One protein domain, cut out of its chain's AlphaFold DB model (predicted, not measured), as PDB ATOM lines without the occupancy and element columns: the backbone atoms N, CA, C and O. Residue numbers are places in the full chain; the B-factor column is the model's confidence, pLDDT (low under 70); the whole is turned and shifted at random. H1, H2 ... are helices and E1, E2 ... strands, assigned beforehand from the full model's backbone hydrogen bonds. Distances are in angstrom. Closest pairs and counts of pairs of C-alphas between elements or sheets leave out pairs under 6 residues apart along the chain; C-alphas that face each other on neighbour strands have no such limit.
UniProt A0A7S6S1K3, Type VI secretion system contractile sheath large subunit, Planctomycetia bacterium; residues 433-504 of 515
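Overview. This is residues 433 to 504 of the 515 residues of the protein "Type VI secretion system contractile sheath large subunit" of Planctomycetia bacterium (UniProt A0A7S6S1K3). A long two-stranded hairpin, E1 and E2, has the helix H1 side by side with it, mostly along E1, and the short helix H2 sits near the end where E1 begins. From that same end the last residues, 497 to 504, stick out as a free tail. The printed part has 72 residues, with two named helices and two named strands in the order H1, H2, E1, E2; the sheet E1 - E2 is antiparallel and the class is mixed, helices and strands. The whole is extended, a rod spanning 61 by 24 by 13 A, with a radius of gyration of the C-alphas of 17.5 A.

Arrangement. Begin with E1, residues 468 to 477, and E2, residues 485 to 493, a hairpin whose directions stand at 170 degrees. Look at N 472 and O 490, 2.9 A apart, and N 486 and O 476, 2.7 A apart, both within hydrogen-bond range. H1, residues 437 to 449, has 14 pairs of C-alphas within 8 A of E1, the closest those of Glu 441 and Val 475 at 5.4 A. With E2 it has 1 such pair, Ala 437 and Tyr 485, at 7.1 A. H2, residues 460 to 465, is apart from both E2 and H1. In H1 and H2 every O i to N i+4 pair is within hydrogen-bond range.

Along the chain. Find C-alpha 468 at (-43.889, 19.467, 21.873); from there E1 runs 26.4 A. E2 runs 25.0 A to C-alpha 493 at (-41.212, 22.197, 19.989). H1 begins at C-alpha 437, (-33.184, 8.801, 40.027), and runs 18.4 A; H2 spans 8.8 A.

Size, cuts and confidence. The C-alphas of Val 434 and Val 504, the two farthest apart, are 62.6 A apart. Without residues 497 to 504, which stand free, the body spans 47 by 19 by 13 A. The printed part has no cut. The link from H2 to E1 is tight, and those from H1 to H2 and from E1 to E2 are short. The mean pLDDT of the printed part is 82.6; look at residues 495 to 504 for values under 70.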
ATOM      1  N   SER A 433     -39.907  12.457  49.716       81.81
ATOM      2  CA  SER A 433     -40.095  11.077  49.255       81.81
ATOM      3  C   SER A 433     -38.755  10.380  48.994       81.81
ATOM      4  O   SER A 433     -37.792  10.996  48.537       81.81
ATOM      5  N   VAL A 434     -38.687   9.078  49.285       76.19
ATOM      6  CA  VAL A 434     -37.519   8.244  48.972       76.19
ATOM      7  C   VAL A 434     -37.728   7.657  47.580       76.19
ATOM      8  O   VAL A 434     -38.421   6.654  47.423       76.19
ATOM      9  N   ALA A 435     -37.167   8.302  46.561       80.69
ATOM     10  CA  ALA A 435     -37.240   7.852  45.173       80.69
ATOM     11  C   ALA A 435     -35.835   7.751  44.576       80.69
ATOM     12  O   ALA A 435     -34.987   8.592  44.864       80.69
ATOM     13  N   GLN A 436     -35.597   6.731  43.748       88.19
ATOM     14  CA  GLN A 436     -34.369   6.617  42.957       88.19
ATOM     15  C   GLN A 436     -34.437   7.537  41.733       88.19
ATOM     16  O   GLN A 436     -35.522   7.813  41.218       88.19
ATOM     17  N   ALA A 437     -33.275   7.953  41.218       88.44
ATOM     18  CA  ALA A 437     -33.184   8.801  40.027       88.44
ATOM     19  C   ALA A 437     -33.957   8.227  38.822       88.44
ATOM     20  O   ALA A 437     -34.657   8.967  38.137       88.44
ATOM     21  N   SER A 438     -33.902   6.908  38.610       91.12
ATOM     22  CA  SER A 438     -34.621   6.215  37.528       91.12
ATOM     23  C   SER A 438     -36.143   6.310  37.661       91.12
ATOM     24  O   SER A 438     -36.841   6.474  36.664       91.12
ATOM     25  N   THR A 439     -36.668   6.240  38.886       91.56
ATOM     26  CA  THR A 439     -38.101   6.408  39.156       91.56
ATOM     27  C   THR A 439     -38.545   7.825  38.813       91.56
ATOM     28  O   THR A 439     -39.528   7.995  38.101       91.56
ATOM     29  N   ILE A 440     -37.786   8.833  39.257       89.31
ATOM     30  CA  ILE A 440     -38.074  10.245  38.968       89.31
ATOM     31  C   ILE A 440     -38.014  10.497  37.455       89.31
ATOM     32  O   ILE A 440     -38.881  11.172  36.907       89.31
ATOM     33  N   GLU A 441     -37.023   9.931  36.768       90.94
ATOM     34  CA  GLU A 441     -36.880  10.066  35.318       90.94
ATOM     35  C   GLU A 441     -38.077   9.482  34.558       90.94
ATOM     36  O   GLU A 441     -38.603  10.142  33.664       90.94
ATOM     37  N   ASN A 442     -38.535   8.281  34.926       92.88
ATOM     38  CA  ASN A 442     -39.692   7.648  34.290       92.88
ATOM     39  C   ASN A 442     -40.974   8.456  34.520       92.88
ATOM     40  O   ASN A 442     -41.700   8.716  33.568       92.88
ATOM     41  N   GLU A 443     -41.217   8.927  35.745       91.50
ATOM     42  CA  GLU A 443     -42.398   9.744  36.053       91.50
ATOM     43  C   GLU A 443     -42.416  11.069  35.278       91.50
ATOM     44  O   GLU A 443     -43.454  11.479  34.756       91.50
ATOM     45  N   LEU A 444     -41.270  11.752  35.197       90.62
ATOM     46  CA  LEU A 444     -41.156  12.995  34.435       90.62
ATOM     47  C   LEU A 444     -41.314  12.749  32.934       90.62
ATOM     48  O   LEU A 444     -41.921  13.569  32.247       90.62
ATOM     49  N   ARG A 445     -40.803  11.621  32.430       92.88
ATOM     50  CA  ARG A 445     -40.976  11.214  31.036       92.88
ATOM     51  C   ARG A 445     -42.448  10.944  30.715       92.88
ATOM     52  O   ARG A 445     -42.949  11.496  29.741       92.88
ATOM     53  N   ASP A 446     -43.138  10.163  31.544       94.44
ATOM     54  CA  ASP A 446     -44.562   9.844  31.370       94.44
ATOM     55  C   ASP A 446     -45.424  11.113  31.388       94.44
ATOM     56  O   ASP A 446     -46.310  11.277  30.553       94.44
ATOM     57  N   TRP A 447     -45.106  12.065  32.272       93.94
ATOM     58  CA  TRP A 447     -45.756  13.376  32.295       93.94
ATOM     59  C   TRP A 447     -45.524  14.184  31.010       93.94
ATOM     60  O   TRP A 447     -46.462  14.782  30.489       93.94
ATOM     61  N   LEU A 448     -44.296  14.228  30.483       91.12
ATOM     62  CA  LEU A 448     -44.027  14.962  29.243       91.12
ATOM     63  C   LEU A 448     -44.726  14.334  28.036       91.12
ATOM     64  O   LEU A 448     -45.174  15.076  27.162       91.12
ATOM     65  N   PHE A 449     -44.876  13.006  28.003       92.75
ATOM     66  CA  PHE A 449     -45.597  12.309  26.935       92.75
ATOM     67  C   PHE A 449     -47.055  12.762  26.784       92.75
ATOM     68  O   PHE A 449     -47.577  12.722  25.673       92.75
ATOM     69  N   GLU A 450     -47.691  13.275  27.842       93.69
ATOM     70  CA  GLU A 450     -49.042  13.853  27.771       93.69
ATOM     71  C   GLU A 450     -49.119  15.103  26.870       93.69
ATOM     72  O   GLU A 450     -50.207  15.483  26.436       93.69
ATOM     73  N   TYR A 451     -47.981  15.743  26.569       92.50
ATOM     74  CA  TYR A 451     -47.898  16.992  25.801       92.50
ATOM     75  C   TYR A 451     -47.170  16.855  24.460       92.50
ATOM     76  O   TYR A 451     -46.945  17.868  23.790       92.50
ATOM     77  N   ILE A 452     -46.807  15.630  24.073       92.56
ATOM     78  CA  ILE A 452     -46.079  15.342  22.838       92.56
ATOM     79  C   ILE A 452     -47.049  14.910  21.740       92.56
ATOM     80  O   ILE A 452     -47.865  14.009  21.927       92.56
ATOM     81  N   ASN A 453     -46.904  15.504  20.558       92.12
ATOM     82  CA  ASN A 453     -47.508  15.005  19.334       92.12
ATOM     83  C   ASN A 453     -46.431  14.831  18.248       92.12
ATOM     84  O   ASN A 453     -45.925  15.824  17.734       92.12
ATOM     85  N   PRO A 454     -46.091  13.598  17.838       89.19
ATOM     86  CA  PRO A 454     -45.049  13.375  16.838       89.19
ATOM     87  C   PRO A 454     -45.510  13.667  15.398       89.19
ATOM     88  O   PRO A 454     -44.682  13.696  14.487       89.19
ATOM     89  N   ASP A 455     -46.813  13.855  15.152       89.25
ATOM     90  CA  ASP A 455     -47.329  14.081  13.802       89.25
ATOM     91  C   ASP A 455     -47.080  15.519  13.314       89.25
ATOM     92  O   ASP A 455     -47.811  16.464  13.626       89.25
ATOM     93  N   ASP A 456     -46.075  15.670  12.449       80.44
ATOM     94  CA  ASP A 456     -45.746  16.938  11.795       80.44
ATOM     95  C   ASP A 456     -46.847  17.439  10.842       80.44
ATOM     96  O   ASP A 456     -46.855  18.622  10.488       80.44
ATOM     97  N   LYS A 457     -47.797  16.592  10.426       86.00
ATOM     98  CA  LYS A 457     -48.918  16.976   9.549       86.00
ATOM     99  C   LYS A 457     -50.179  17.362  10.315       86.00
ATOM    100  O   LYS A 457     -51.145  17.794   9.686       86.00
ATOM    101  N   ALA A 458     -50.163  17.262  11.642       86.69
ATOM    102  CA  ALA A 458     -51.297  17.647  12.461       86.69
ATOM    103  C   ALA A 458     -51.708  19.112  12.196       86.69
ATOM    104  O   ALA A 458     -50.842  19.972  11.956       86.69
ATOM    105  N   PRO A 459     -53.018  19.420  12.248       86.19
ATOM    106  CA  PRO A 459     -53.495  20.785  12.089       86.19
ATOM    107  C   PRO A 459     -52.925  21.684  13.200       86.19
ATOM    108  O   PRO A 459     -52.635  21.198  14.302       86.19
ATOM    109  N   PRO A 460     -52.770  22.997  12.943       82.75
ATOM    110  CA  PRO A 460     -52.145  23.936  13.883       82.75
ATOM    111  C   PRO A 460     -52.825  23.941  15.258       82.75
ATOM    112  O   PRO A 460     -52.171  24.115  16.274       82.75
ATOM    113  N   GLU A 461     -54.119  23.644  15.301       84.44
ATOM    114  CA  GLU A 461     -54.941  23.576  16.511       84.44
ATOM    115  C   GLU A 461     -54.502  22.461  17.465       84.44
ATOM    116  O   GLU A 461     -54.483  22.631  18.682       84.44
ATOM    117  N   ILE A 462     -54.137  21.304  16.907       88.31
ATOM    118  CA  ILE A 462     -53.644  20.167  17.685       88.31
ATOM    119  C   ILE A 462     -52.210  20.451  18.129       88.31
ATOM    120  O   ILE A 462     -51.889  20.243  19.295       88.31
ATOM    121  N   LYS A 463     -51.381  21.026  17.251       87.19
ATOM    122  CA  LYS A 463     -50.018  21.471  17.596       87.19
ATOM    123  C   LYS A 463     -49.997  22.567  18.665       87.19
ATOM    124  O   LYS A 463     -49.047  22.667  19.427       87.19
ATOM    125  N   ALA A 464     -51.042  23.387  18.744       86.75
ATOM    126  CA  ALA A 464     -51.172  24.395  19.787       86.75
ATOM    127  C   ALA A 464     -51.503  23.776  21.155       86.75
ATOM    128  O   ALA A 464     -51.043  24.272  22.178       86.75
ATOM    129  N   ARG A 465     -52.277  22.680  21.186       89.56
ATOM    130  CA  ARG A 465     -52.610  21.938  22.419       89.56
ATOM    131  C   ARG A 465     -51.474  21.033  22.903       89.56
ATOM    132  O   ARG A 465     -51.312  20.870  24.109       89.56
ATOM    133  N   TYR A 466     -50.707  20.477  21.969       91.69
ATOM    134  CA  TYR A 466     -49.531  19.642  22.215       91.69
ATOM    135  C   TYR A 466     -48.296  20.373  21.678       91.69
ATOM    136  O   TYR A 466     -47.943  20.195  20.514       91.69
ATOM    137  N   PRO A 467     -47.674  21.260  22.476       89.81
ATOM    138  CA  PRO A 467     -46.638  22.168  21.980       89.81
ATOM    139  C   PRO A 467     -45.329  21.458  21.598       89.81
ATOM    140  O   PRO A 467     -44.503  22.046  20.892       89.81
ATOM    141  N   LEU A 468     -45.118  20.226  22.074       90.69
ATOM    142  CA  LEU A 468     -43.889  19.467  21.873       90.69
ATOM    143  C   LEU A 468     -44.053  18.438  20.755       90.69
ATOM    144  O   LEU A 468     -45.015  17.676  20.724       90.69
ATOM    145  N   ARG A 469     -43.052  18.375  19.882       89.94
ATOM    146  CA  ARG A 469     -42.877  17.300  18.903       89.94
ATOM    147  C   ARG A 469     -42.219  16.079  19.535       89.94
ATOM    148  O   ARG A 469     -42.554  14.954  19.183       89.94
ATOM    149  N   ASP A 470     -41.265  16.321  20.431       89.25
ATOM    150  CA  ASP A 470     -40.510  15.293  21.146       89.25
ATOM    151  C   ASP A 470     -39.914  15.875  22.441       89.25
ATOM    152  O   ASP A 470     -39.782  17.099  22.582       89.25
ATOM    153  N   ALA A 471     -39.561  15.019  23.398       89.69
ATOM    154  CA  ALA A 471     -38.884  15.434  24.620       89.69
ATOM    155  C   ALA A 471     -38.027  14.321  25.230       89.69
ATOM    156  O   ALA A 471     -38.419  13.158  25.288       89.69
ATOM    157  N   GLU A 472     -36.882  14.706  25.791       88.38
ATOM    158  CA  GLU A 472     -36.008  13.810  26.545       88.38
ATOM    159  C   GLU A 472     -35.789  14.343  27.961       88.38
ATOM    160  O   GLU A 472     -35.603  15.544  28.168       88.38
ATOM    161  N   VAL A 473     -35.751  13.442  28.943       90.19
ATOM    162  CA  VAL A 473     -35.437  13.766  30.342       90.19
ATOM    163  C   VAL A 473     -34.332  12.848  30.822       90.19
ATOM    164  O   VAL A 473     -34.405  11.636  30.619       90.19
ATOM    165  N   GLN A 474     -33.330  13.432  31.471       88.50
ATOM    166  CA  GLN A 474     -32.270  12.705  32.158       88.50
ATOM    167  C   GLN A 474     -32.187  13.187  33.603       88.50
ATOM    168  O   GLN A 474     -32.057  14.390  33.844       88.50
ATOM    169  N   VAL A 475     -32.245  12.261  34.560       89.94
ATOM    170  CA  VAL A 475     -32.097  12.565  35.989       89.94
ATOM    171  C   VAL A 475     -30.882  11.828  36.531       89.94
ATOM    172  O   VAL A 475     -30.774  10.608  36.430       89.94
ATOM    173  N   ARG A 476     -29.943  12.567  37.120       89.25
ATOM    174  CA  ARG A 476     -28.726  12.009  37.721       89.25
ATOM    175  C   ARG A 476     -28.566  12.508  39.141       89.25
ATOM    176  O   ARG A 476     -28.810  13.675  39.416       89.25
ATOM    177  N   GLU A 477     -28.145  11.637  40.043       88.88
ATOM    178  CA  GLU A 477     -27.778  12.052  41.394       88.88
ATOM    179  C   GLU A 477     -26.442  12.805  41.367       88.88
ATOM    180  O   GLU A 477     -25.515  12.419  40.650       88.88
ATOM    181  N   ILE A 478     -26.351  13.905  42.116       90.25
ATOM    182  CA  ILE A 478     -25.145  14.730  42.167       90.25
ATOM    183  C   ILE A 478     -24.096  14.015  43.033       90.25
ATOM    184  O   ILE A 478     -24.346  13.763  44.217       90.25
ATOM    185  N   PRO A 479     -22.896  13.720  42.495       89.75
ATOM    186  CA  PRO A 479     -21.846  13.064  43.264       89.75
ATOM    187  C   PRO A 479     -21.501  13.845  44.539       89.75
ATOM    188  O   PRO A 479     -21.259  15.050  44.500       89.75
ATOM    189  N   GLY A 480     -21.470  13.153  45.678       86.81
ATOM    190  CA  GLY A 480     -21.131  13.745  46.977       86.81
ATOM    191  C   GLY A 480     -22.284  14.444  47.704       86.81
ATOM    192  O   GLY A 480     -22.076  14.935  48.812       86.81
ATOM    193  N   ARG A 481     -23.496  14.478  47.132       87.75
ATOM    194  CA  ARG A 481     -24.695  15.033  47.782       87.75
ATOM    195  C   ARG A 481     -25.886  14.082  47.614       87.75
ATOM    196  O   ARG A 481     -26.700  14.293  46.715       87.75
ATOM    197  N   PRO A 482     -25.990  13.033  48.452       82.19
ATOM    198  CA  PRO A 482     -27.052  12.048  48.312       82.19
ATOM    199  C   PRO A 482     -28.428  12.702  48.474       82.19
ATOM    200  O   PRO A 482     -28.619  13.557  49.342       82.19
ATOM    201  N   GLY A 483     -29.375  12.318  47.621       80.56
ATOM    202  CA  GLY A 483     -30.716  12.907  47.568       80.56
ATOM    203  C   GLY A 483     -30.818  14.244  46.822       80.56
ATOM    204  O   GLY A 483     -31.916  14.795  46.734       80.56
ATOM    205  N   GLN A 484     -29.722  14.770  46.259       85.56
ATOM    206  CA  GLN A 484     -29.772  15.876  45.300       85.56
ATOM    207  C   GLN A 484     -29.686  15.341  43.874       85.56
ATOM    208  O   GLN A 484     -28.743  14.639  43.514       85.56
ATOM    209  N   TYR A 485     -30.653  15.724  43.045       87.19
ATOM    210  CA  TYR A 485     -30.740  15.290  41.659       87.19
ATOM    211  C   TYR A 485     -30.542  16.466  40.709       87.19
ATOM    212  O   TYR A 485     -31.104  17.543  40.897       87.19
ATOM    213  N   GLN A 486     -29.769  16.238  39.657       88.12
ATOM    214  CA  GLN A 486     -29.718  17.082  38.480       88.12
ATOM    215  C   GLN A 486     -30.685  16.519  37.441       88.12
ATOM    216  O   GLN A 486     -30.533  15.381  36.997       88.12
ATOM    217  N   CYS A 487     -31.670  17.322  37.050       86.31
ATOM    218  CA  CYS A 487     -32.574  17.011  35.953       86.31
ATOM    219  C   CYS A 487     -32.214  17.874  34.745       86.31
ATOM    220  O   CYS A 487     -32.099  19.094  34.864       86.31
ATOM    221  N   VAL A 488     -32.040  17.243  33.587       89.12
ATOM    222  CA  VAL A 488     -31.856  17.918  32.302       89.12
ATOM    223  C   VAL A 488     -33.010  17.508  31.399       89.12
ATOM    224  O   VAL A 488     -33.150  16.331  31.066       89.12
ATOM    225  N   MET A 489     -33.837  18.481  31.016       86.88
ATOM    226  CA  MET A 489     -34.947  18.294  30.083       86.88
ATOM    227  C   MET A 489     -34.600  18.923  28.741       86.88
ATOM    228  O   MET A 489     -34.259  20.103  28.672       86.88
ATOM    229  N   ARG A 490     -34.709  18.146  27.667       89.62
ATOM    230  CA  ARG A 490     -34.619  18.628  26.291       89.62
ATOM    231  C   ARG A 490     -36.023  18.640  25.711       89.62
ATOM    232  O   ARG A 490     -36.615  17.585  25.522       89.62
ATOM    233  N   LEU A 491     -36.545  19.830  25.444       88.81
ATOM    234  CA  LEU A 491     -37.882  20.028  24.894       88.81
ATOM    235  C   LEU A 491     -37.755  20.414  23.421       88.81
ATOM    236  O   LEU A 491     -37.088  21.398  23.106       88.81
ATOM    237  N   ILE A 492     -38.376  19.648  22.524       88.94
ATOM    238  CA  ILE A 492     -38.329  19.900  21.082       88.94
ATOM    239  C   ILE A 492     -39.719  20.373  20.649       88.94
ATOM    240  O   ILE A 492     -40.638  19.558  20.554       88.94
ATOM    241  N   PRO A 493     -39.918  21.679  20.404       88.31
ATOM    242  CA  PRO A 493     -41.212  22.197  19.989       88.31
ATOM    243  C   PRO A 493     -41.508  21.899  18.514       88.31
ATOM    244  O   PRO A 493     -40.620  21.569  17.722       88.31
ATOM    245  N   HIS A 494     -42.764  22.087  18.113       83.31
ATOM    246  CA  HIS A 494     -43.105  22.157  16.693       83.31
ATOM    247  C   HIS A 494     -42.523  23.431  16.057       83.31
ATOM    248  O   HIS A 494     -42.811  24.552  16.488       83.31
ATOM    249  N   TYR A 495     -41.728  23.264  14.999       67.50
ATOM    250  CA  TYR A 495     -41.207  24.380  14.210       67.50
ATOM    251  C   TYR A 495     -42.329  25.035  13.398       67.50
ATOM    252  O   TYR A 495     -43.031  24.366  12.637       67.50
ATOM    253  N   GLN A 496     -42.463  26.355  13.519       63.28
ATOM    254  CA  GLN A 496     -43.255  27.167  12.597       63.28
ATOM    255  C   GLN A 496     -42.295  27.910  11.658       63.28
ATOM    256  O   GLN A 496     -41.302  28.472  12.108       63.28
ATOM    257  N   LEU A 497     -42.552  27.878  10.347       56.19
ATOM    258  CA  LEU A 497     -41.733  28.595   9.363       56.19
ATOM    259  C   LEU A 497     -41.880  30.114   9.548       56.19
ATOM    260  O   LEU A 497     -42.992  30.636   9.473       56.19
ATOM    261  N   ASP A 498     -40.763  30.813   9.757       54.06
ATOM    262  CA  ASP A 498     -40.700  32.284   9.809       54.06
ATOM    263  C   ASP A 498     -40.448  32.908   8.434       54.06
ATOM    264  O   ASP A 498     -41.075  33.901   8.081       54.06
ATOM    265  N   ASP A 499     -39.554  32.309   7.642       49.88
ATOM    266  CA  ASP A 499     -39.084  32.875   6.381       49.88
ATOM    267  C   ASP A 499     -39.359  31.919   5.223       49.88
ATOM    268  O   ASP A 499     -38.803  30.820   5.149       49.88
ATOM    269  N   LEU A 500     -40.184  32.359   4.274       41.62
ATOM    270  CA  LEU A 500     -40.340  31.696   2.986       41.62
ATOM    271  C   LEU A 500     -39.668  32.561   1.915       41.62
ATOM    272  O   LEU A 500     -40.278  33.438   1.309       41.62
ATOM    273  N   LEU A 501     -38.369  32.339   1.708       34.31
ATOM    274  CA  LEU A 501     -37.613  32.990   0.637       34.31
ATOM    275  C   LEU A 501     -37.958  32.321  -0.702       34.31
ATOM    276  O   LEU A 501     -37.351  31.320  -1.090       34.31
ATOM    277  N   VAL A 502     -38.945  32.860  -1.424       31.11
ATOM    278  CA  VAL A 502     -39.251  32.412  -2.792       31.11
ATOM    279  C   VAL A 502     -38.231  33.011  -3.762       31.11
ATOM    280  O   VAL A 502     -38.361  34.149  -4.201       31.11
ATOM    281  N   ASN A 503     -37.228  32.228  -4.154       30.30
ATOM    282  CA  ASN A 503     -36.353  32.583  -5.273       30.30
ATOM    283  C   ASN A 503     -36.964  32.086  -6.593       30.30
ATOM    284  O   ASN A 503     -36.758  30.937  -6.988       30.30
ATOM    285  N   VAL A 504     -37.701  32.948  -7.302       35.12
ATOM    286  CA  VAL A 504     -38.196  32.637  -8.653       35.12
ATOM    287  C   VAL A 504     -37.068  32.854  -9.668       35.12
ATOM    288  O   VAL A 504     -36.719  33.986  -9.991       35.12
TER     289      VAL A 504